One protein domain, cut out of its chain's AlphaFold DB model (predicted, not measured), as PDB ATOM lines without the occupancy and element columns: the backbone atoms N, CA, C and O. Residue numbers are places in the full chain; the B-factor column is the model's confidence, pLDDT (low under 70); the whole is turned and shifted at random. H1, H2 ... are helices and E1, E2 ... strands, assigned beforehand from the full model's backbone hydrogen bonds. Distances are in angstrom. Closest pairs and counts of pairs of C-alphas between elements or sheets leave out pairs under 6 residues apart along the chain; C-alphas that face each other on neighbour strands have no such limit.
ATOM      1  N   ALA A  67      47.854  34.118  50.795       95.88
ATOM      2  CA  ALA A  67      48.019  33.197  49.682       95.88
ATOM      3  C   ALA A  67      46.716  32.429  49.438       95.88
ATOM      4  O   ALA A  67      46.002  32.059  50.371       95.88
ATOM      5  N   MET A  68      46.397  32.178  48.168       96.75
ATOM      6  CA  MET A  68      45.220  31.408  47.766       96.75
ATOM      7  C   MET A  68      45.623  30.187  46.952       96.75
ATOM      8  O   MET A  68      46.463  30.268  46.061       96.75
ATOM      9  N   ILE A  69      44.965  29.059  47.220       96.12
ATOM     10  CA  ILE A  69      45.077  27.854  46.395       96.12
ATOM     11  C   ILE A  69      43.792  27.712  45.589       96.12
ATOM     12  O   ILE A  69      42.694  27.687  46.153       96.12
ATOM     13  N   LEU A  70      43.931  27.615  44.268       94.94
ATOM     14  CA  LEU A  70      42.815  27.467  43.339       94.94
ATOM     15  C   LEU A  70      42.670  26.010  42.890       94.94
ATOM     16  O   LEU A  70      43.663  25.291  42.778       94.94
ATOM     17  N   ASP A  71      41.441  25.587  42.604       90.94
ATOM     18  CA  ASP A  71      41.196  24.339  41.880       90.94
ATOM     19  C   ASP A  71      41.299  24.518  40.356       90.94
ATOM     20  O   ASP A  71      41.498  25.620  39.844       90.94
ATOM     21  N   GLY A  72      41.077  23.432  39.607       85.69
ATOM     22  CA  GLY A  72      41.022  23.461  38.139       85.69
ATOM     23  C   GLY A  72      39.892  24.324  37.559       85.69
ATOM     24  O   GLY A  72      39.890  24.611  36.365       85.69
ATOM     25  N   SER A  73      38.949  24.778  38.391       86.75
ATOM     26  CA  SER A  73      37.917  25.743  38.011       86.75
ATOM     27  C   SER A  73      38.331  27.193  38.297       86.75
ATOM     28  O   SER A  73      37.530  28.105  38.104       86.75
ATOM     29  N   ARG A  74      39.579  27.437  38.720       92.31
ATOM     30  CA  ARG A  74      40.113  28.776  39.029       92.31
ATOM     31  C   ARG A  74      39.365  29.458  40.179       92.31
ATOM     32  O   ARG A  74      39.310  30.688  40.244       92.31
ATOM     33  N   LEU A  75      38.768  28.668  41.072       94.69
ATOM     34  CA  LEU A  75      38.084  29.141  42.270       94.69
ATOM     35  C   LEU A  75      38.888  28.748  43.517       94.69
ATOM     36  O   LEU A  75      39.471  27.660  43.543       94.69
ATOM     37  N   PRO A  76      38.907  29.591  44.565       96.94
ATOM     38  CA  PRO A  76      39.579  29.268  45.815       96.94
ATOM     39  C   PRO A  76      39.092  27.945  46.417       96.94
ATOM     40  O   PRO A  76      37.900  27.625  46.398       96.94
ATOM     41  N   THR A  77      40.041  27.182  46.951       96.94
ATOM     42  CA  THR A  77      39.820  25.975  47.769       96.94
ATOM     43  C   THR A  77      40.499  26.064  49.126       96.94
ATOM     44  O   THR A  77      40.113  25.349  50.047       96.94
ATOM     45  N   ARG A  78      41.488  26.952  49.264       97.19
ATOM     46  CA  ARG A  78      42.170  27.234  50.523       97.19
ATOM     47  C   ARG A  78      42.636  28.683  50.566       97.19
ATOM     48  O   ARG A  78      43.048  29.217  49.532       97.19
ATOM     49  N   LEU A  79      42.593  29.278  51.755       97.06
ATOM     50  CA  LEU A  79      43.114  30.611  52.028       97.06
ATOM     51  C   LEU A  79      44.131  30.524  53.167       97.06
ATOM     52  O   LEU A  79      43.810  30.076  54.260       97.06
ATOM     53  N   GLU A  80      45.357  30.962  52.923       96.56
ATOM     54  CA  GLU A  80      46.406  30.994  53.936       96.56
ATOM     55  C   GLU A  80      46.730  32.452  54.263       96.56
ATOM     56  O   GLU A  80      47.070  33.231  53.376       96.56
ATOM     57  N   LEU A  81      46.599  32.829  55.536       95.25
ATOM     58  CA  LEU A  81      46.942  34.163  56.026       95.25
ATOM     59  C   LEU A  81      48.156  34.072  56.944       95.25
ATOM     60  O   LEU A  81      48.237  33.164  57.780       95.25
ATOM     61  N   SER A  82      49.085  35.020  56.822       94.38
ATOM     62  CA  SER A  82      50.235  35.101  57.720       94.38
ATOM     63  C   SER A  82      49.792  35.365  59.165       94.38
ATOM     64  O   SER A  82      48.737  35.946  59.437       94.38
ATOM     65  N   SER A  83      50.601  34.949  60.139       90.75
ATOM     66  CA  SER A  83      50.277  35.147  61.560       90.75
ATOM     67  C   SER A  83      50.189  36.623  61.966       90.75
ATOM     68  O   SER A  83      49.500  36.954  62.929       90.75
ATOM     69  N   ASP A  84      50.887  37.499  61.242       92.00
ATOM     70  CA  ASP A  84      50.957  38.947  61.448       92.00
ATOM     71  C   ASP A  84      50.072  39.745  60.474       92.00
ATOM     72  O   ASP A  84      50.137  40.974  60.447       92.00
ATOM     73  N   TRP A  85      49.220  39.078  59.684       91.69
ATOM     74  CA  TRP A  85      48.451  39.732  58.621       91.69
ATOM     75  C   TRP A  85      47.569  40.877  59.150       91.69
ATOM     76  O   TRP A  85      47.528  41.957  58.568       91.69
ATOM     77  N   ARG A  86      46.925  40.672  60.308       91.38
ATOM     78  CA  ARG A  86      46.020  41.639  60.952       91.38
ATOM     79  C   ARG A  86      46.712  42.930  61.385       91.38
ATOM     80  O   ARG A  86      46.059  43.961  61.489       91.38
ATOM     81  N   ASP A  87      48.014  42.857  61.652       91.88
ATOM     82  CA  ASP A  87      48.810  44.000  62.095       91.88
ATOM     83  C   ASP A  87      49.302  44.823  60.894       91.88
ATOM     84  O   ASP A  87      49.692  45.980  61.043       91.88
ATOM     85  N   ARG A  88      49.268  44.235  59.690       91.94
ATOM     86  CA  ARG A  88      49.813  44.824  58.460       91.94
ATOM     87  C   ARG A  88      48.755  45.248  57.453       91.94
ATOM     88  O   ARG A  88      48.964  46.233  56.750       91.94
ATOM     89  N   VAL A  89      47.636  44.534  57.384       93.69
ATOM     90  CA  VAL A  89      46.554  44.798  56.430       93.69
ATOM     91  C   VAL A  89      45.412  45.502  57.165       93.69
ATOM     92  O   VAL A  89      44.724  44.878  57.977       93.69
ATOM     93  N   PRO A  90      45.165  46.802  56.916       93.81
ATOM     94  CA  PRO A  90      44.071  47.496  57.576       93.81
ATOM     95  C   PRO A  90      42.717  46.923  57.111       93.81
ATOM     96  O   PRO A  90      42.582  46.573  55.938       93.81
ATOM     97  N   PRO A  91      41.665  46.907  57.959       94.56
ATOM     98  CA  PRO A  91      40.368  46.296  57.628       94.56
ATOM     99  C   PRO A  91      39.747  46.752  56.295       94.56
ATOM    100  O   PRO A  91      39.068  45.985  55.621       94.56
ATOM    101  N   LYS A  92      40.003  48.001  55.888       95.56
ATOM    102  CA  LYS A  92      39.538  48.583  54.616       95.56
ATOM    103  C   LYS A  92      40.251  48.043  53.366       95.56
ATOM    104  O   LYS A  92      39.730  48.207  52.270       95.56
ATOM    105  N   GLU A  93      41.424  47.430  53.517       95.75
ATOM    106  CA  GLU A  93      42.244  46.899  52.416       95.75
ATOM    107  C   GLU A  93      42.153  45.375  52.291       95.75
ATOM    108  O   GLU A  93      42.587  44.834  51.282       95.75
ATOM    109  N   VAL A  94      41.506  44.692  53.243       95.81
ATOM    110  CA  VAL A  94      41.354  43.224  53.256       95.81
ATOM    111  C   VAL A  94      40.780  42.691  51.942       95.81
ATOM    112  O   VAL A  94      41.312  41.742  51.380       95.81
ATOM    113  N   GLY A  95      39.722  43.314  51.409       96.44
ATOM    114  CA  GLY A  95      39.134  42.892  50.130       96.44
ATOM    115  C   GLY A  95      40.098  43.025  48.945       96.44
ATOM    116  O   GLY A  95      40.145  42.142  48.090       96.44
ATOM    117  N   ARG A  96      40.907  44.096  48.925       95.81
ATOM    118  CA  ARG A  96      41.927  44.317  47.890       95.81
ATOM    119  C   ARG A  96      43.039  43.276  48.000       95.81
ATOM    120  O   ARG A  96      43.341  42.640  47.002       95.81
ATOM    121  N   GLU A  97      43.566  43.055  49.203       96.00
ATOM    122  CA  GLU A  97      44.615  42.060  49.470       96.00
ATOM    123  C   GLU A  97      44.170  40.648  49.056       96.00
ATOM    124  O   GLU A  97      44.896  39.929  48.374       96.00
ATOM    125  N   LEU A  98      42.930  40.263  49.388       96.88
ATOM    126  CA  LEU A  98      42.346  38.988  48.959       96.88
ATOM    127  C   LEU A  98      42.272  38.875  47.432       96.88
ATOM    128  O   LEU A  98      42.560  37.819  46.872       96.88
ATOM    129  N   PHE A  99      41.871  39.946  46.749       97.19
ATOM    130  CA  PHE A  99      41.773  39.944  45.292       97.19
ATOM    131  C   PHE A  99      43.148  39.937  44.603       97.19
ATOM    132  O   PHE A  99      43.313  39.292  43.565       97.19
ATOM    133  N   GLU A 100      44.150  40.598  45.181       96.06
ATOM    134  CA  GLU A 100      45.541  40.536  44.722       96.06
ATOM    135  C   GLU A 100      46.110  39.120  44.886       96.06
ATOM    136  O   GLU A 100      46.632  38.562  43.918       96.06
ATOM    137  N   ALA A 101      45.900  38.484  46.044       96.31
ATOM    138  CA  ALA A 101      46.280  37.091  46.285       96.31
ATOM    139  C   ALA A 101      45.599  36.123  45.303       96.31
ATOM    140  O   ALA A 101      46.244  35.221  44.763       96.31
ATOM    141  N   TYR A 102      44.309  36.332  45.016       97.12
ATOM    142  CA  TYR A 102      43.591  35.588  43.981       97.12
ATOM    143  C   TYR A 102      44.231  35.769  42.598       97.12
ATOM    144  O   TYR A 102      44.484  34.789  41.897       97.12
ATOM    145  N   SER A 103      44.512  37.014  42.211       95.50
ATOM    146  CA  SER A 103      45.084  37.350  40.903       95.50
ATOM    147  C   SER A 103      46.477  36.744  40.726       95.50
ATOM    148  O   SER A 103      46.795  36.212  39.662       95.50
ATOM    149  N   GLN A 104      47.294  36.756  41.781       95.06
ATOM    150  CA  GLN A 104      48.591  36.088  41.793       95.06
ATOM    151  C   GLN A 104      48.436  34.570  41.639       95.06
ATOM    152  O   GLN A 104      49.063  33.983  40.756       95.06
ATOM    153  N   ALA A 105      47.568  33.942  42.436       94.62
ATOM    154  CA  ALA A 105      47.315  32.505  42.353       94.62
ATOM    155  C   ALA A 105      46.796  32.090  40.964       94.62
ATOM    156  O   ALA A 105      47.177  31.043  40.439       94.62
ATOM    157  N   LEU A 106      45.972  32.932  40.335       93.06
ATOM    158  CA  LEU A 106      45.469  32.731  38.980       93.06
ATOM    159  C   LEU A 106      46.594  32.807  37.936       93.06
ATOM    160  O   LEU A 106      46.661  31.961  37.044       93.06
ATOM    161  N   ASN A 107      47.502  33.777  38.055       91.25
ATOM    162  CA  ASN A 107      48.665  33.901  37.173       91.25
ATOM    163  C   ASN A 107      49.620  32.709  37.311       91.25
ATOM    164  O   ASN A 107      50.080  32.166  36.306       91.25
ATOM    165  N   GLU A 108      49.876  32.254  38.539       90.38
ATOM    166  CA  GLU A 108      50.663  31.043  38.791       90.38
ATOM    167  C   GLU A 108      49.991  29.797  38.208       90.38
ATOM    168  O   GLU A 108      50.660  28.947  37.615       90.38
ATOM    169  N   HIS A 109      48.666  29.695  38.341       84.75
ATOM    170  CA  HIS A 109      47.885  28.611  37.759       84.75
ATOM    171  C   HIS A 109      48.029  28.594  36.228       84.75
ATOM    172  O   HIS A 109      48.354  27.551  35.663       84.75
ATOM    173  N   HIS A 110      47.895  29.742  35.553       82.50
ATOM    174  CA  HIS A 110      48.122  29.838  34.105       82.50
ATOM    175  C   HIS A 110      49.559  29.474  33.707       82.50
ATOM    176  O   HIS A 110      49.746  28.696  32.776       82.50
ATOM    177  N   GLY A 111      50.571  29.966  34.431       76.75
ATOM    178  CA  GLY A 111      51.976  29.658  34.145       76.75
ATOM    179  C   GLY A 111      52.304  28.165  34.250       76.75
ATOM    180  O   GLY A 111      53.034  27.630  33.415       76.75
ATOM    181  N   ARG A 112      51.717  27.462  35.230       69.75
ATOM    182  CA  ARG A 112      51.870  26.004  35.381       69.75
ATOM    183  C   ARG A 112      51.191  25.234  34.244       69.75
ATOM    184  O   ARG A 112      51.791  24.303  33.715       69.75
ATOM    185  N   HIS A 113      49.987  25.638  33.832       62.56
ATOM    186  CA  HIS A 113      49.250  24.970  32.745       62.56
ATOM    187  C   HIS A 113      49.805  25.265  31.351       62.56
ATOM    188  O   HIS A 113      49.755  24.399  30.488       62.56
ATOM    189  N   SER A 114      50.397  26.438  31.116       60.00
ATOM    190  CA  SER A 114      51.100  26.709  29.854       60.00
ATOM    191  C   SER A 114      52.385  25.888  29.705       60.00
ATOM    192  O   SER A 114      52.775  25.572  28.585       60.00
ATOM    193  N   ALA A 115      53.041  25.524  30.813       59.25
ATOM    194  CA  ALA A 115      54.220  24.656  30.798       59.25
ATOM    195  C   ALA A 115      53.854  23.161  30.702       59.25
ATOM    196  O   ALA A 115      54.578  22.378  30.087       59.25
ATOM    197  N   ALA A 116      52.722  22.767  31.288       59.03
ATOM    198  CA  ALA A 116      52.173  21.420  31.218       59.03
ATOM    199  C   ALA A 116      51.167  21.320  30.059       59.03
ATOM    200  O   ALA A 116      49.960  21.387  30.266       59.03
ATOM    201  N   ASN A 117      51.662  21.183  28.825       45.41
ATOM    202  CA  ASN A 117      50.825  20.966  27.640       45.41
ATOM    203  C   ASN A 117      49.761  19.881  27.887       45.41
ATOM    204  O   ASN A 117      50.076  18.693  27.945       45.41
ATOM    205  N   GLY A 118      48.498  20.299  27.952       50.09
ATOM    206  CA  GLY A 118      47.343  19.413  27.882       50.09
ATOM    207  C   GLY A 118      46.708  19.094  29.230       50.09
ATOM    208  O   GLY A 118      46.883  18.010  29.775       50.09
ATOM    209  N   SER A 119      45.841  19.978  29.708       46.81
ATOM    210  CA  SER A 119      44.610  19.539  30.362       46.81
ATOM    211  C   SER A 119      43.541  20.592  30.161       46.81
ATOM    212  O   SER A 119      43.761  21.775  30.406       46.81
ATOM    213  N   ALA A 120      42.415  20.131  29.622       50.75
ATOM    214  CA  ALA A 120      41.237  20.921  29.336       50.75
ATOM    215  C   ALA A 120      40.885  21.796  30.538       50.75
ATOM    216  O   ALA A 120      40.817  21.309  31.667       50.75
ATOM    217  N   ASP A 121      40.666  23.079  30.276       56.81
ATOM    218  CA  ASP A 121      40.011  23.997  31.193       56.81
ATOM    219  C   ASP A 121      38.729  23.327  31.711       56.81
ATOM    220  O   ASP A 121      37.712  23.314  31.026       56.81
ATOM    221  N   GLY A 122      38.771  22.728  32.909       58.34
ATOM    222  CA  GLY A 122      37.692  21.881  33.447       58.34
ATOM    223  C   GLY A 122      36.381  22.624  33.728       58.34
ATOM    224  O   GLY A 122      35.419  22.041  34.219       58.34
ATOM    225  N   TRP A 123      36.351  23.922  33.439       64.81
ATOM    226  CA  TRP A 123      35.188  24.793  33.515       64.81
ATOM    227  C   TRP A 123      34.546  25.056  32.140       64.81
ATOM    228  O   TRP A 123      33.410  25.532  32.104       64.81
ATOM    229  N   TYR A 124      35.229  24.759  31.025       77.75
ATOM    230  CA  TYR A 124      34.679  24.922  29.681       77.75
ATOM    231  C   TYR A 124      34.070  23.609  29.200       77.75
ATOM    232  O   TYR A 124      34.759  22.609  29.017       77.75
ATOM    233  N   LEU A 125      32.761  23.622  28.968       84.38
ATOM    234  CA  LEU A 125      32.078  22.494  28.353       84.38
ATOM    235  C   LEU A 125      32.498  22.391  26.891       84.38
ATOM    236  O   LEU A 125      32.405  23.367  26.144       84.38
ATOM    237  N   SER A 126      32.921  21.208  26.462       88.94
ATOM    238  CA  SER A 126      33.178  20.931  25.052       88.94
ATOM    239  C   SER A 126      31.913  21.152  24.219       88.94
ATOM    240  O   SER A 126      30.789  21.018  24.707       88.94
ATOM    241  N   ALA A 127      32.073  21.451  22.928       91.25
ATOM    242  CA  ALA A 127      30.929  21.640  22.033       91.25
ATOM    243  C   ALA A 127      29.985  20.417  22.026       91.25
ATOM    244  O   ALA A 127      28.767  20.566  21.928       91.25
ATOM    245  N   ARG A 128      30.548  19.216  22.217       94.12
ATOM    246  CA  ARG A 128      29.808  17.964  22.396       94.12
ATOM    247  C   ARG A 128      28.938  17.981  23.657       94.12
ATOM    248  O   ARG A 128      27.746  17.696  23.583       94.12
ATOM    249  N   GLU A 129      29.517  18.321  24.805       93.00
ATOM    250  CA  GLU A 129      28.797  18.400  26.084       93.00
ATOM    251  C   GLU A 129      27.695  19.462  26.043       93.00
ATOM    252  O   GLU A 129      26.576  19.216  26.491       93.00
ATOM    253  N   GLN A 130      27.973  20.613  25.424       93.38
ATOM    254  CA  GLN A 130      26.984  21.667  25.195       93.38
ATOM    255  C   GLN A 130      25.801  21.169  24.352       93.38
ATOM    256  O   GLN A 130      24.643  21.385  24.721       93.38
ATOM    257  N   ALA A 131      26.071  20.464  23.248       95.56
ATOM    258  CA  ALA A 131      25.030  19.889  22.396       95.56
ATOM    259  C   ALA A 131      24.168  18.872  23.157       95.56
ATOM    260  O   ALA A 131      22.938  18.918  23.072       95.56
ATOM    261  N   ILE A 132      24.799  18.003  23.954       96.06
ATOM    262  CA  ILE A 132      24.110  17.020  24.796       96.06
ATOM    263  C   ILE A 132      23.216  17.709  25.838       96.06
ATOM    264  O   ILE A 132      22.048  17.349  25.971       96.06
ATOM    265  N   MET A 133      23.709  18.738  26.537       94.25
ATOM    266  CA  MET A 133      22.890  19.477  27.509       94.25
ATOM    267  C   MET A 133      21.640  20.079  26.874       94.25
ATOM    268  O   MET A 133      20.565  20.048  27.473       94.25
ATOM    269  N   LEU A 134      21.772  20.621  25.662       96.06
ATOM    270  CA  LEU A 134      20.656  21.205  24.925       96.06
ATOM    271  C   LEU A 134      19.665  20.139  24.444       96.06
ATOM    272  O   LEU A 134      18.455  20.363  24.510       96.06
ATOM    273  N   LEU A 135      20.152  18.970  24.027       96.81
ATOM    274  CA  LEU A 135      19.327  17.816  23.656       96.81
ATOM    275  C   LEU A 135      18.481  17.282  24.816       96.81
ATOM    276  O   LEU A 135      17.339  16.882  24.611       96.81
ATOM    277  N   GLU A 136      18.993  17.323  26.044       95.19
ATOM    278  CA  GLU A 136      18.273  16.839  27.231       95.19
ATOM    279  C   GLU A 136      17.207  17.816  27.762       95.19
ATOM    280  O   GLU A 136      16.549  17.555  28.779       95.19
ATOM    281  N   THR A 137      17.002  18.955  27.093       95.50
ATOM    282  CA  THR A 137      15.971  19.917  27.492       95.50
ATOM    283  C   THR A 137      14.580  19.504  26.980       95.50
ATOM    284  O   THR A 137      14.395  19.301  25.783       95.50
ATOM    285  N   PRO A 138      13.565  19.394  27.858       94.56
ATOM    286  CA  PRO A 138      12.229  18.931  27.474       94.56
ATOM    287  C   PRO A 138      11.335  20.019  26.861       94.56
ATOM    288  O   PRO A 138      10.333  19.696  26.231       94.56
ATOM    289  N   THR A 139      11.639  21.303  27.078       95.88
ATOM    290  CA  THR A 139      10.784  22.431  26.675       95.88
ATOM    291  C   THR A 139      11.604  23.543  26.034       95.88
ATOM    292  O   THR A 139      12.780  23.718  26.360       95.88
ATOM    293  N   TRP A 140      10.973  24.336  25.160       96.00
ATOM    294  CA  TRP A 140      11.616  25.478  24.502       96.00
ATOM    295  C   TRP A 140      12.165  26.502  25.505       96.00
ATOM    296  O   TRP A 140      13.317  26.907  25.401       96.00
ATOM    297  N   ASN A 141      11.395  26.842  26.544       94.88
ATOM    298  CA  ASN A 141      11.846  27.770  27.586       94.88
ATOM    299  C   ASN A 141      13.105  27.264  28.301       94.88
ATOM    300  O   ASN A 141      14.033  28.035  28.543       94.88
ATOM    301  N   LYS A 142      13.167  25.963  28.613       93.06
ATOM    302  CA  LYS A 142      14.351  25.366  29.234       93.06
ATOM    303  C   LYS A 142      15.528  25.298  28.260       93.06
ATOM    304  O   LYS A 142      16.648  25.557  28.685       93.06
ATOM    305  N   TYR A 143      15.281  25.018  26.979       95.38
ATOM    306  CA  TYR A 143      16.296  25.097  25.926       95.38
ATOM    307  C   TYR A 143      16.913  26.495  25.859       95.38
ATOM    308  O   TYR A 143      18.129  26.615  25.946       95.38
ATOM    309  N   CYS A 144      16.095  27.548  25.762       93.94
ATOM    310  CA  CYS A 144      16.570  28.932  25.727       93.94
ATOM    311  C   CYS A 144      17.374  29.286  26.975       93.94
ATOM    312  O   CYS A 144      18.472  29.800  26.845       93.94
ATOM    313  N   ARG A 145      16.889  28.934  28.173       90.06
ATOM    314  CA  ARG A 145      17.626  29.182  29.423       90.06
ATOM    315  C   ARG A 145      18.986  28.489  29.437       90.06
ATOM    316  O   ARG A 145      19.980  29.141  29.714       90.06
ATOM    317  N   VAL A 146      19.042  27.196  29.104       91.06
ATOM    318  CA  VAL A 146      20.312  26.453  29.056       91.06
ATOM    319  C   VAL A 146      21.229  27.023  27.979       91.06
ATOM    320  O   VAL A 146      22.420  27.149  28.211       91.06
ATOM    321  N   HIS A 147      20.701  27.399  26.818       92.38
ATOM    322  CA  HIS A 147      21.477  28.007  25.743       92.38
ATOM    323  C   HIS A 147      22.050  29.372  26.144       92.38
ATOM    324  O   HIS A 147      23.243  29.608  25.970       92.38
ATOM    325  N   ASP A 148      21.224  30.244  26.720       89.44
ATOM    326  CA  ASP A 148      21.634  31.552  27.227       89.44
ATOM    327  C   ASP A 148      22.631  31.403  28.366       89.44
ATOM    328  O   ASP A 148      23.578  32.175  28.452       89.44
ATOM    329  N   ASP A 149      22.452  30.395  29.222       85.56
ATOM    330  CA  ASP A 149      23.453  30.033  30.204       85.56
ATOM    331  C   ASP A 149      24.731  29.663  29.467       85.56
ATOM    332  O   ASP A 149      25.718  30.353  29.656       85.56
ATOM    333  N   LEU A 150      24.760  28.652  28.604       87.56
ATOM    334  CA  LEU A 150      25.972  28.215  27.901       87.56
ATOM    335  C   LEU A 150      26.712  29.358  27.182       87.56
ATOM    336  O   LEU A 150      27.938  29.388  27.232       87.56
ATOM    337  N   GLN A 151      25.987  30.313  26.594       84.88
ATOM    338  CA  GLN A 151      26.566  31.470  25.903       84.88
ATOM    339  C   GLN A 151      26.956  32.631  26.817       84.88
ATOM    340  O   GLN A 151      27.866  33.389  26.489       84.88
ATOM    341  N   SER A 152      26.263  32.817  27.937       81.44
ATOM    342  CA  SER A 152      26.597  33.869  28.883       81.44
ATOM    343  C   SER A 152      27.834  33.465  29.675       81.44
ATOM    344  O   SER A 152      27.883  32.389  30.275       81.44
ATOM    345  N   ASP A 153      28.802  34.378  29.772       78.12
ATOM    346  CA  ASP A 153      29.882  34.254  30.756       78.12
ATOM    347  C   ASP A 153      29.329  34.178  32.191       78.12
ATOM    348  O   ASP A 153      29.997  33.639  33.073       78.12
ATOM    349  N   GLY A 154      28.082  34.625  32.394       77.06
ATOM    350  CA  GLY A 154      27.312  34.479  33.619       77.06
ATOM    351  C   GLY A 154      27.903  35.310  34.741       77.06
ATOM    352  O   GLY A 154      28.675  34.788  35.532       77.06
ATOM    353  N   ASP A 155      27.530  36.587  34.834       90.00
ATOM    354  CA  ASP A 155      27.936  37.406  35.975       90.00
ATOM    355  C   ASP A 155      27.259  36.886  37.248       90.00
ATOM    356  O   ASP A 155      26.044  36.996  37.444       90.00
ATOM    357  N   TYR A 156      28.068  36.305  38.121       92.25
ATOM    358  CA  TYR A 156      27.680  35.813  39.426       92.25
ATOM    359  C   TYR A 156      27.960  36.893  40.465       92.25
ATOM    360  O   TYR A 156      29.060  37.438  40.532       92.25
ATOM    361  N   LEU A 157      26.967  37.173  41.307       96.25
ATOM    362  CA  LEU A 157      27.138  37.952  42.528       96.25
ATOM    363  C   LEU A 157      26.704  37.079  43.699       96.25
ATOM    364  O   LEU A 157      25.518  36.804  43.867       96.25
ATOM    365  N   VAL A 158      27.670  36.657  44.504       97.25
ATOM    366  CA  VAL A 158      27.441  35.795  45.664       97.25
ATOM    367  C   VAL A 158      27.715  36.550  46.956       97.25
ATOM    368  O   VAL A 158      28.468  37.531  46.989       97.25
ATOM    369  N   ARG A 159      27.063  36.111  48.031       97.81
ATOM    370  CA  ARG A 159      27.106  36.765  49.338       97.81
ATOM    371  C   ARG A 159      27.421  35.736  50.416       97.81
ATOM    372  O   ARG A 159      26.830  34.654  50.449       97.81
ATOM    373  N   GLY A 160      28.329  36.117  51.305       96.00
ATOM    374  CA  GLY A 160      28.704  35.350  52.483       96.00
ATOM    375  C   GLY A 160      27.528  35.092  53.430       96.00
ATOM    376  O   GLY A 160      26.462  35.700  53.308       96.00
ATOM    377  N   ALA A 161      27.717  34.168  54.371       96.88
ATOM    378  CA  ALA A 161      26.734  33.865  55.411       96.88
ATOM    379  C   ALA A 161      26.670  34.979  56.451       96.88
ATOM    380  O   ALA A 161      25.590  35.353  56.907       96.88
ATOM    381  N   ALA A 162      27.837  35.477  56.851       96.62
ATOM    382  CA  ALA A 162      27.944  36.495  57.867       96.62
ATOM    383  C   ALA A 162      27.325  37.809  57.377       96.62
ATOM    384  O   ALA A 162      27.595  38.310  56.280       96.62
ATOM    385  N   THR A 163      26.489  38.387  58.234       97.06
ATOM    386  CA  THR A 163      25.831  39.666  57.977       97.06
ATOM    387  C   THR A 163      26.126  40.654  59.090       97.06
ATOM    388  O   THR A 163      26.204  40.280  60.259       97.06
ATOM    389  N   GLN A 164      26.234  41.927  58.732       96.31
ATOM    390  CA  GLN A 164      26.358  43.039  59.658       96.31
ATOM    391  C   GLN A 164      25.396  44.140  59.217       96.31
ATOM    392  O   GLN A 164      25.377  44.524  58.049       96.31
ATOM    393  N   TYR A 165      24.556  44.619  60.138       95.12
ATOM    394  CA  TYR A 165      23.502  45.600  59.838       95.12
ATOM    395  C   TYR A 165      22.602  45.179  58.656       95.12
ATOM    396  O   TYR A 165      22.249  45.992  57.802       95.12
ATOM    397  N   GLY A 166      22.277  43.883  58.568       94.38
ATOM    398  CA  GLY A 166      21.439  43.322  57.500       94.38
ATOM    399  C   GLY A 166      22.105  43.230  56.120       94.38
ATOM    400  O   GLY A 166      21.434  42.893  55.148       94.38
ATOM    401  N   LYS A 167      23.409  43.514  56.003       95.56
ATOM    402  CA  LYS A 167      24.178  43.383  54.757       95.56
ATOM    403  C   LYS A 167      25.217  42.278  54.887       95.56
ATOM    404  O   LYS A 167      25.805  42.116  55.953       95.56
ATOM    405  N   ALA A 168      25.446  41.527  53.812       96.44
ATOM    406  CA  ALA A 168      26.508  40.525  53.779       96.44
ATOM    407  C   ALA A 168      27.871  41.197  53.990       96.44
ATOM    408  O   ALA A 168      28.144  42.239  53.392       96.44
ATOM    409  N   VAL A 169      28.699  40.617  54.859       97.56
ATOM    410  CA  VAL A 169      30.016  41.184  55.186       97.56
ATOM    411  C   VAL A 169      31.065  40.824  54.151       97.56
ATOM    412  O   VAL A 169      31.973  41.614  53.934       97.56
ATOM    413  N   VAL A 170      30.923  39.675  53.492       97.94
ATOM    414  CA  VAL A 170      31.721  39.296  52.328       97.94
ATOM    415  C   VAL A 170      30.786  39.189  51.132       97.94
ATOM    416  O   VAL A 170      29.723  38.569  51.207       97.94
ATOM    417  N   SER A 171      31.180  39.786  50.017       97.94
ATOM    418  CA  SER A 171      30.583  39.500  48.715       97.94
ATOM    419  C   SER A 171      31.664  39.313  47.672       97.94
ATOM    420  O   SER A 171      32.731  39.922  47.745       97.94
ATOM    421  N   MET A 172      31.373  38.456  46.703       98.19
ATOM    422  CA  MET A 172      32.276  38.124  45.618       98.19
ATOM    423  C   MET A 172      31.495  38.217  44.316       98.19
ATOM    424  O   MET A 172      30.357  37.748  44.234       98.19
ATOM    425  N   SER A 173      32.091  38.848  43.313       96.88
ATOM    426  CA  SER A 173      31.550  38.836  41.961       96.88
ATOM    427  C   SER A 173      32.541  38.203  41.009       96.88
ATOM    428  O   SER A 173      33.754  38.297  41.191       96.88
ATOM    429  N   GLY A 174      32.030  37.538  39.991       93.88
ATOM    430  CA  GLY A 174      32.848  36.859  39.004       93.88
ATOM    431  C   GLY A 174      31.990  36.302  37.896       93.88
ATOM    432  O   GLY A 174      30.793  36.557  37.836       93.88
ATOM    433  N   ASN A 175      32.610  35.517  37.039       90.44
ATOM    434  CA  ASN A 175      31.945  34.803  35.973       90.44
ATOM    435  C   ASN A 175      32.423  33.341  35.948       90.44
ATOM    436  O   ASN A 175      32.998  32.813  36.913       90.44
ATOM    437  N   ARG A 176      32.162  32.639  34.847       85.44
ATOM    438  CA  ARG A 176      32.635  31.258  34.663       85.44
ATOM    439  C   ARG A 176      34.143  31.111  34.627       85.44
ATOM    440  O   ARG A 176      34.642  30.044  34.967       85.44
ATOM    441  N   GLN A 177      34.844  32.158  34.224       86.69
ATOM    442  CA  GLN A 177      36.274  32.117  33.963       86.69
ATOM    443  C   GLN A 177      37.076  32.513  35.199       86.69
ATOM    444  O   GLN A 177      38.104  31.902  35.485       86.69
ATOM    445  N   ALA A 178      36.619  33.531  35.930       91.88
ATOM    446  CA  ALA A 178      37.368  34.108  37.034       91.88
ATOM    447  C   ALA A 178      36.479  34.869  38.026       91.88
ATOM    448  O   ALA A 178      35.331  35.217  37.750       91.88
ATOM    449  N   ILE A 179      37.044  35.151  39.196       95.88
ATOM    450  CA  ILE A 179      36.516  36.141  40.135       95.88
ATOM    451  C   ILE A 179      36.967  37.529  39.659       95.88
ATOM    452  O   ILE A 179      38.124  37.721  39.299       95.88
ATOM    453  N   HIS A 180      36.052  38.496  39.654       96.00
ATOM    454  CA  HIS A 180      36.298  39.885  39.253       96.00
ATOM    455  C   HIS A 180      36.433  40.830  40.445       96.00
ATOM    456  O   HIS A 180      37.082  41.866  40.335       96.00
ATOM    457  N   SER A 181      35.796  40.513  41.575       97.25
ATOM    458  CA  SER A 181      35.952  41.301  42.793       97.25
ATOM    459  C   SER A 181      35.706  40.473  44.047       97.25
ATOM    460  O   SER A 181      34.868  39.568  44.066       97.25
ATOM    461  N   ILE A 182      36.429  40.825  45.108       98.12
ATOM    462  CA  ILE A 182      36.202  40.353  46.471       98.12
ATOM    463  C   ILE A 182      36.057  41.596  47.340       98.12
ATOM    464  O   ILE A 182      36.945  42.441  47.412       98.12
ATOM    465  N   THR A 183      34.910  41.725  47.988       98.00
ATOM    466  CA  THR A 183      34.598  42.858  48.861       98.00
ATOM    467  C   THR A 183      34.354  42.349  50.266       98.00
ATOM    468  O   THR A 183      33.615  41.380  50.449       98.00
ATOM    469  N   VAL A 184      34.958  43.015  51.246       97.81
ATOM    470  CA  VAL A 184      34.820  42.690  52.665       97.81
ATOM    471  C   VAL A 184      34.465  43.965  53.426       97.81
ATOM    472  O   VAL A 184      35.069  45.014  53.205       97.81
ATOM    473  N   SER A 185      33.464  43.895  54.301       97.44
ATOM    474  CA  SER A 185      33.038  45.012  55.143       97.44
ATOM    475  C   SER A 185      34.139  45.353  56.154       97.44
ATOM    476  O   SER A 185      34.449  44.520  57.005       97.44
ATOM    477  N   PRO A 186      34.682  46.585  56.161       96.25
ATOM    478  CA  PRO A 186      35.729  46.969  57.110       96.25
ATOM    479  C   PRO A 186      35.229  47.041  58.556       96.25
ATOM    480  O   PRO A 186      36.030  47.060  59.485       96.25
ATOM    481  N   LEU A 187      33.910  47.112  58.749       95.88
ATOM    482  CA  LEU A 187      33.284  47.164  60.067       95.88
ATOM    483  C   LEU A 187      33.092  45.772  60.671       95.88
ATOM    484  O   LEU A 187      32.715  45.675  61.840       95.88
ATOM    485  N   TRP A 188      33.290  44.704  59.894       96.25
ATOM    486  CA  TRP A 188      33.046  43.346  60.355       96.25
ATOM    487  C   TRP A 188      34.165  42.899  61.306       96.25
ATOM    488  O   TRP A 188      35.320  42.836  60.889       96.25
ATOM    489  N   PRO A 189      33.860  42.527  62.565       91.62
ATOM    490  CA  PRO A 189      34.886  42.096  63.518       91.62
ATOM    491  C   PRO A 189      35.641  40.833  63.078       91.62
ATOM    492  O   PRO A 189      36.790  40.632  63.462       91.62
ATOM    493  N   GLY A 190      35.012  39.997  62.241       88.94
ATOM    494  CA  GLY A 190      35.643  38.802  61.681       88.94
ATOM    495  C   GLY A 190      36.759  39.101  60.679       88.94
ATOM    496  O   GLY A 190      37.528  38.202  60.370       88.94
ATOM    497  N   CYS A 191      36.939  40.360  60.253       89.44
ATOM    498  CA  CYS A 191      38.097  40.775  59.459       89.44
ATOM    499  C   CYS A 191      39.432  40.588  60.179       89.44
ATOM    500  O   CYS A 191      40.454  40.665  59.522       89.44
ATOM    501  N   SER A 192      39.464  40.389  61.499       88.38
ATOM    502  CA  SER A 192      40.706  40.099  62.232       88.38
ATOM    503  C   SER A 192      40.895  38.611  62.538       88.38
ATOM    504  O   SER A 192      41.976  38.212  62.974       88.38
ATOM    505  N   ASP A 193      39.863  37.793  62.321       94.31
ATOM    506  CA  ASP A 193      39.901  36.347  62.516       94.31
ATOM    507  C   ASP A 193      40.131  35.656  61.167       94.31
ATOM    508  O   ASP A 193      39.254  35.614  60.303       94.31
ATOM    509  N   SER A 194      41.329  35.094  60.994       94.75
ATOM    510  CA  SER A 194      41.727  34.406  59.766       94.75
ATOM    511  C   SER A 194      40.792  33.251  59.410       94.75
ATOM    512  O   SER A 194      40.489  33.065  58.234       94.75
ATOM    513  N   ARG A 195      40.279  32.512  60.403       95.88
ATOM    514  CA  ARG A 195      39.382  31.371  60.164       95.88
ATOM    515  C   ARG A 195      37.999  31.825  59.722       95.88
ATOM    516  O   ARG A 195      37.417  31.215  58.829       95.88
ATOM    517  N   ALA A 196      37.475  32.886  60.334       96.12
ATOM    518  CA  ALA A 196      36.192  33.458  59.939       96.12
ATOM    519  C   ALA A 196      36.253  34.006  58.506       96.12
ATOM    520  O   ALA A 196      35.348  33.756  57.710       96.12
ATOM    521  N   LEU A 197      37.338  34.710  58.167       96.62
ATOM    522  CA  LEU A 197      37.551  35.251  56.828       96.62
ATOM    523  C   LEU A 197      37.714  34.145  55.776       96.62
ATOM    524  O   LEU A 197      37.056  34.200  54.738       96.62
ATOM    525  N   GLU A 198      38.531  33.122  56.054       97.25
ATOM    526  CA  GLU A 198      38.683  31.947  55.186       97.25
ATOM    527  C   GLU A 198      37.339  31.260  54.932       97.25
ATOM    528  O   GLU A 198      36.967  31.055  53.776       97.25
ATOM    529  N   ALA A 199      36.575  30.966  55.986       97.56
ATOM    530  CA  ALA A 199      35.289  30.288  55.858       97.56
ATOM    531  C   ALA A 199      34.301  31.060  54.964       97.56
ATOM    532  O   ALA A 199      33.629  30.460  54.124       97.56
ATOM    533  N   GLU A 200      34.223  32.386  55.101       97.81
ATOM    534  CA  GLU A 200      33.328  33.221  54.291       97.81
ATOM    535  C   GLU A 200      33.765  33.329  52.824       97.81
ATOM    536  O   GLU A 200      32.928  33.270  51.916       97.81
ATOM    537  N   VAL A 201      35.072  33.445  52.568       97.75
ATOM    538  CA  VAL A 201      35.622  33.494  51.205       97.75
ATOM    539  C   VAL A 201      35.413  32.158  50.493       97.75
ATOM    540  O   VAL A 201      34.925  32.143  49.359       97.75
ATOM    541  N   LEU A 202      35.723  31.036  51.152       98.00
ATOM    542  CA  LEU A 202      35.532  29.700  50.581       98.00
ATOM    543  C   LEU A 202      34.052  29.390  50.352       98.00
ATOM    544  O   LEU A 202      33.694  28.872  49.298       98.00
ATOM    545  N   ARG A 203      33.167  29.811  51.261       97.81
ATOM    546  CA  ARG A 203      31.719  29.698  51.058       97.81
ATOM    547  C   ARG A 203      31.248  30.471  49.825       97.81
ATOM    548  O   ARG A 203      30.440  29.950  49.058       97.81
ATOM    549  N   CYS A 204      31.723  31.702  49.620       97.81
ATOM    550  CA  CYS A 204      31.420  32.459  48.403       97.81
ATOM    551  C   CYS A 204      31.913  31.711  47.153       97.81
ATOM    552  O   CYS A 204      31.167  31.572  46.183       97.81
ATOM    553  N   ALA A 205      33.137  31.177  47.186       97.00
ATOM    554  CA  ALA A 205      33.683  30.390  46.084       97.00
ATOM    555  C   ALA A 205      32.828  29.143  45.786       97.00
ATOM    556  O   ALA A 205      32.527  28.870  44.623       97.00
ATOM    557  N   ASP A 206      32.361  28.432  46.814       96.00
ATOM    558  CA  ASP A 206      31.469  27.279  46.667       96.00
ATOM    559  C   ASP A 206      30.104  27.650  46.086       96.00
ATOM    560  O   ASP A 206      29.570  26.913  45.253       96.00
ATOM    561  N   GLN A 207      29.555  28.811  46.449       96.31
ATOM    562  CA  GLN A 207      28.338  29.324  45.821       96.31
ATOM    563  C   GLN A 207      28.553  29.592  44.326       96.31
ATOM    564  O   GLN A 207      27.744  29.146  43.517       96.31
ATOM    565  N   ILE A 208      29.658  30.238  43.928       94.00
ATOM    566  CA  ILE A 208      29.977  30.424  42.499       94.00
ATOM    567  C   ILE A 208      30.122  29.061  41.809       94.00
ATOM    568  O   ILE A 208      29.567  28.851  40.732       94.00
ATOM    569  N   ARG A 209      30.805  28.103  42.445       91.50
ATOM    570  CA  ARG A 209      30.973  26.735  41.928       91.50
ATOM    571  C   ARG A 209      29.631  26.013  41.747       91.50
ATOM    572  O   ARG A 209      29.487  25.219  40.819       91.50
ATOM    573  N   ALA A 210      28.648  26.281  42.606       91.12
ATOM    574  CA  ALA A 210      27.296  25.740  42.493       91.12
ATOM    575  C   ALA A 210      26.467  26.404  41.377       91.12
ATOM    576  O   ALA A 210      25.643  25.728  40.768       91.12
ATOM    577  N   LEU A 211      26.702  27.691  41.092       89.31
ATOM    578  CA  LEU A 211      26.021  28.445  40.030       89.31
ATOM    579  C   LEU A 211      26.556  28.149  38.620       89.31
ATOM    580  O   LEU A 211      25.892  28.453  37.624       89.31
ATOM    581  N   ARG A 212      27.758  27.579  38.506       87.44
ATOM    582  CA  ARG A 212      28.325  27.177  37.214       87.44
ATOM    583  C   ARG A 212      27.579  25.961  36.647       87.44
ATOM    584  O   ARG A 212      27.295  25.028  37.401       87.44
ATOM    585  N   PRO A 213      27.282  25.926  35.332       83.00
ATOM    586  CA  PRO A 213      26.648  24.766  34.715       83.00
ATOM    587  C   PRO A 213      27.508  23.517  34.900       83.00
ATOM    588  O   PRO A 213      28.707  23.538  34.629       83.00
ATOM    589  N   LYS A 214      26.888  22.422  35.342       83.75
ATOM    590  CA  LYS A 214      27.546  21.121  35.490       83.75
ATOM    591  C   LYS A 214      27.031  20.177  34.420       83.75
ATOM    592  O   LYS A 214      25.825  19.934  34.336       83.75
ATOM    593  N   PHE A 215      27.943  19.619  33.635       82.56
ATOM    594  CA  PHE A 215      27.597  18.573  32.687       82.56
ATOM    595  C   PHE A 215      27.313  17.271  33.435       82.56
ATOM    596  O   PHE A 215      28.202  16.669  34.030       82.56
ATOM    597  N   THR A 216      26.047  16.864  33.444       86.19
ATOM    598  CA  THR A 216      25.585  15.605  34.044       86.19
ATOM    599  C   THR A 216      24.610  14.939  33.073       86.19
ATOM    600  O   THR A 216      23.396  15.054  33.253       86.19
ATOM    601  N   PRO A 217      25.121  14.316  31.994       87.06
ATOM    602  CA  PRO A 217      24.273  13.712  30.979       87.06
ATOM    603  C   PRO A 217      23.451  12.591  31.610       87.06
ATOM    604  O   PRO A 217      23.969  11.752  32.347       87.06
ATOM    605  N   LYS A 218      22.153  12.587  31.327       91.25
ATOM    606  CA  LYS A 218      21.220  11.537  31.745       91.25
ATOM    607  C   LYS A 218      21.208  10.370  30.764       91.25
ATOM    608  O   LYS A 218      20.938   9.242  31.170       91.25
ATOM    609  N   GLY A 219      21.438  10.651  29.483       90.19
ATOM    610  CA  GLY A 219      21.465   9.657  28.413       90.19
ATOM    611  C   GLY A 219      22.852   9.061  28.163       90.19
ATOM    612  O   GLY A 219      23.877   9.690  28.426       90.19
ATOM    613  N   ASP A 220      22.882   7.855  27.592       92.75
ATOM    614  CA  ASP A 220      24.099   7.316  26.983       92.75
ATOM    615  C   ASP A 220      24.289   7.942  25.594       92.75
ATOM    616  O   ASP A 220      23.651   7.550  24.616       92.75
ATOM    617  N   TRP A 221      25.171   8.937  25.518       93.94
ATOM    618  CA  TRP A 221      25.499   9.646  24.280       93.94
ATOM    619  C   TRP A 221      26.777   9.132  23.618       93.94
ATOM    620  O   TRP A 221      27.195   9.680  22.602       93.94
ATOM    621  N   THR A 222      27.425   8.100  24.168       93.38
ATOM    622  CA  THR A 222      28.742   7.623  23.698       93.38
ATOM    623  C   THR A 222      28.714   7.077  22.271       93.38
ATOM    624  O   THR A 222      29.717   7.133  21.567       93.38
ATOM    625  N   ARG A 223      27.549   6.601  21.822       94.88
ATOM    626  CA  ARG A 223      27.355   5.986  20.500       94.88
ATOM    627  C   ARG A 223      27.237   6.988  19.355       94.88
ATOM    628  O   ARG A 223      27.330   6.582  18.204       94.88
ATOM    629  N   HIS A 224      27.005   8.262  19.662       95.38
ATOM    630  CA  HIS A 224      26.778   9.289  18.653       95.38
ATOM    631  C   HIS A 224      28.076   9.989  18.267       95.38
ATOM    632  O   HIS A 224      28.840  10.416  19.138       95.38
ATOM    633  N   SER A 225      28.302  10.173  16.968       96.81
ATOM    634  CA  SER A 225      29.375  11.061  16.507       96.81
ATOM    635  C   SER A 225      29.042  12.529  16.810       96.81
ATOM    636  O   SER A 225      27.881  12.884  17.012       96.81
ATOM    637  N   ASP A 226      30.047  13.408  16.834       96.88
ATOM    638  CA  ASP A 226      29.810  14.843  17.056       96.88
ATOM    639  C   ASP A 226      28.876  15.434  15.988       96.88
ATOM    640  O   ASP A 226      27.938  16.158  16.313       96.88
ATOM    641  N   ALA A 227      29.062  15.056  14.717       97.25
ATOM    642  CA  ALA A 227      28.202  15.490  13.616       97.25
ATOM    643  C   ALA A 227      26.740  15.049  13.805       97.25
ATOM    644  O   ALA A 227      25.819  15.834  13.574       97.25
ATOM    645  N   GLU A 228      26.520  13.815  14.268       97.44
ATOM    646  CA  GLU A 228      25.180  13.316  14.594       97.44
ATOM    647  C   GLU A 228      24.552  14.078  15.759       97.44
ATOM    648  O   GLU A 228      23.372  14.410  15.690       97.44
ATOM    649  N   LEU A 229      25.318  14.394  16.808       97.25
ATOM    650  CA  LEU A 229      24.808  15.163  17.944       97.25
ATOM    651  C   LEU A 229      24.367  16.565  17.530       97.25
ATOM    652  O   LEU A 229      23.271  16.982  17.900       97.25
ATOM    653  N   PHE A 230      25.166  17.276  16.733       97.12
ATOM    654  CA  PHE A 230      24.781  18.601  16.238       97.12
ATOM    655  C   PHE A 230      23.547  18.537  15.334       97.12
ATOM    656  O   PHE A 230      22.667  19.401  15.399       97.12
ATOM    657  N   GLU A 231      23.434  17.485  14.524       97.62
ATOM    658  CA  GLU A 231      22.262  17.261  13.686       97.62
ATOM    659  C   GLU A 231      21.001  16.970  14.514       97.62
ATOM    660  O   GLU A 231      19.943  17.563  14.276       97.62
ATOM    661  N   LEU A 232      21.109  16.102  15.523       97.25
ATOM    662  CA  LEU A 232      20.033  15.822  16.471       97.25
ATOM    663  C   LEU A 232      19.627  17.090  17.224       97.25
ATOM    664  O   LEU A 232      18.437  17.376  17.332       97.25
ATOM    665  N   GLN A 233      20.594  17.882  17.689       97.19
ATOM    666  CA  GLN A 233      20.347  19.133  18.406       97.19
ATOM    667  C   GLN A 233      19.555  20.114  17.534       97.19
ATOM    668  O   GLN A 233      18.582  20.721  17.990       97.19
ATOM    669  N   ARG A 234      19.925  20.241  16.253       97.62
ATOM    670  CA  ARG A 234      19.224  21.089  15.282       97.62
ATOM    671  C   ARG A 234      17.769  20.656  15.090       97.62
ATOM    672  O   ARG A 234      16.882  21.512  15.084       97.62
ATOM    673  N   ARG A 235      17.508  19.350  14.966       97.88
ATOM    674  CA  ARG A 235      16.146  18.794  14.842       97.88
ATOM    675  C   ARG A 235      15.334  18.983  16.120       97.88
ATOM    676  O   ARG A 235      14.190  19.428  16.049       97.88
ATOM    677  N   HIS A 236      15.940  18.715  17.274       97.50
ATOM    678  CA  HIS A 236      15.330  18.904  18.591       97.50
ATOM    679  C   HIS A 236      14.875  20.348  18.794       97.50
ATOM    680  O   HIS A 236      13.718  20.604  19.117       97.50
ATOM    681  N   ARG A 237      15.744  21.314  18.477       97.44
ATOM    682  CA  ARG A 237      15.416  22.745  18.503       97.44
ATOM    683  C   ARG A 237      14.167  23.058  17.669       97.44
ATOM    684  O   ARG A 237      13.266  23.742  18.146       97.44
ATOM    685  N   GLN A 238      14.096  22.557  16.434       97.50
ATOM    686  CA  GLN A 238      12.941  22.774  15.551       97.50
ATOM    687  C   GLN A 238      11.656  22.151  16.112       97.50
ATOM    688  O   GLN A 238      10.587  22.757  16.019       97.50
ATOM    689  N   GLN A 239      11.756  20.962  16.709       97.19
ATOM    690  CA  GLN A 239      10.631  20.288  17.347       97.19
ATOM    691  C   GLN A 239      10.116  21.070  18.561       97.19
ATOM    692  O   GLN A 239       8.910  21.279  18.676       97.19
ATOM    693  N   LEU A 240      11.010  21.557  19.427       96.69
ATOM    694  CA  LEU A 240      10.638  22.377  20.582       96.69
ATOM    695  C   LEU A 240       9.934  23.675  20.167       96.69
ATOM    696  O   LEU A 240       8.920  24.024  20.767       96.69
ATOM    697  N   ILE A 241      10.426  24.352  19.122       96.50
ATOM    698  CA  ILE A 241       9.784  25.561  18.581       96.50
ATOM    699  C   ILE A 241       8.366  25.237  18.107       96.50
ATOM    700  O   ILE A 241       7.419  25.902  18.520       96.50
ATOM    701  N   ARG A 242       8.201  24.187  17.291       95.50
ATOM    702  CA  ARG A 242       6.886  23.771  16.782       95.50
ATOM    703  C   ARG A 242       5.908  23.457  17.915       95.50
ATOM    704  O   ARG A 242       4.767  23.892  17.858       95.50
ATOM    705  N   ASN A 243       6.367  22.745  18.942       94.31
ATOM    706  CA  ASN A 243       5.538  22.373  20.086       94.31
ATOM    707  C   ASN A 243       5.173  23.569  20.976       94.31
ATOM    708  O   ASN A 243       4.163  23.508  21.658       94.31
ATOM    709  N   SER A 244       5.978  24.637  20.989       92.50
ATOM    710  CA  SER A 244       5.692  25.849  21.772       92.50
ATOM    711  C   SER A 244       4.681  26.804  21.125       92.50
ATOM    712  O   SER A 244       4.214  27.725  21.787       92.50
ATOM    713  N   MET A 245       4.376  26.613  19.836       86.38
ATOM    714  CA  MET A 245       3.407  27.422  19.082       86.38
ATOM    715  C   MET A 245       1.982  26.846  19.102       86.38
ATOM    716  O   MET A 245       1.072  27.487  18.580       86.38
ATOM    717  N   LEU A 246       1.813  25.638  19.644       68.06
ATOM    718  CA  LEU A 246       0.534  24.947  19.820       68.06
ATOM    719  C   LEU A 246       0.039  25.133  21.256       68.06
ATOM    720  O   LEU A 246      -1.188  25.300  21.416       68.06
TER     721      LEU A 246
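This is residues 67 to 246 of the 246 residues of an uncharacterized protein of Nocardia seriolae (UniProt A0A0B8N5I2). The model has two lobes joined by three links: in the larger one, helices H2 and H6 cover one face of the three-stranded sheet E3 E4 E5, and the hairpin E1 E2 bridges those two helices on their side away from the sheet. The smaller lobe is a group of three helices, H3, H4 and H7, while the short helices H1 and H5 sit at the end of the larger lobe away from it. The printed part has 180 residues, with seven named helices and five named strands in the order E1 E2 H1 H2 H3 H4 E3 E4 E5 H5 H6 H7, of the mixed class. The larger sheet runs E3 - E4 - E5 and the smaller E1 - E2, both antiparallel. The whole is loose, with a radius of gyration of the C-alphas of 20.6 A, and flat, spanning 63 by 44 by 21 A.

Start at the larger sheet: E3 is residues 156 to 159, E4 is residues 170 to 174, and E5, residues 179 to 184, measures 14.2 A from first to last C-alpha. Find C-alpha 94 at (41.354, 43.224, 53.256); from there H2 runs 31.9 A to C-alpha 115 at (54.220, 24.656, 30.798). H6 is residues 194 to 211 and 25.9 A long. The printed part opens with E1, residues 67 to 70, its C-alpha 67 at (48.019, 33.197, 49.682), and E2, residues 76 to 81, 13.5 A long. H1 is residues 85 to 88, and H5 is residues 189 to 192. Among the remaining helices, H3 is residues 127 to 135, H4 is residues 140 to 151 and 16.2 A long, and H7 runs 26.9 A from residue 226 to residue 244, where C-alpha 244 is at (5.692, 25.849, 21.772).

Look first at the meander E3 E4 E5, each strand the antiparallel neighbour of the one before; E3 and E4 form a hairpin, with N 156 and O 174 2.8 A apart, and so do E4 and E5, with N 171 and O 183 2.9 A apart, both within hydrogen-bond range. H6 on one face of this sheet gives two layers, a helix layer over a strand layer; its height over the sheet is 9.1 A. On the local plane it runs slantwise to the strands, at 37 degrees to E3, and its closest C-alphas to E3 are Cys 204 and Val 158, 5.9 A apart. H2 is on the same face, at a height over the sheet of 10.2 A, over E5 and along the strands; the closest C-alphas, Gly 95 and Thr 183, are 4.7 A apart. In the hairpin E1 and E2, N 67 and O 80 are 2.8 A apart, within hydrogen-bond range. The closest C-alphas of E1 and H2, Ala 67 and Ala 101, are 5.5 A apart, and those of E2 and H6, Leu 79 and Glu 198, are 5.6 A apart, while H2 and H6 are apart. H1 and H5 are close but not clearly touching, with the C-alphas of Arg 86 and Ser 192 5.7 A apart; H5 and H6 touch only at the corner, and only just, with 3 pairs of C-alphas within 8 A. H3 and H4 form a helical hairpin at a shallow tilt of 19 degrees, opposite ways, and their closest C-alphas, those of Leu 134 and Tyr 143, are 5.9 A apart. H3 and H7 touch at a shallow tilt of 29 degrees, the same way, closest at C-alphas 135 and 233, 5.5 A. H4 touches H7 with residues 140 to 143 alone, at a steep tilt of 44 degrees, opposite ways, closest at C-alphas 140 and 240, 5.1 A. Every O i to N i+4 pair is within hydrogen-bond range in H2, H3, H4, H6 and H7; H1 and H5 are too short for such a pair.

The two C-alphas farthest apart, Asp 87 and Leu 246, are 66.9 A apart. The printed part has no cut and ends at the chain's last residue. The long links are H2 to H3, with 11 residues, and H6 to H7, residues 212 to 225. The mean pLDDT of the printed part is 90.9, and residues 112 to 123 and residue 246 are under 70.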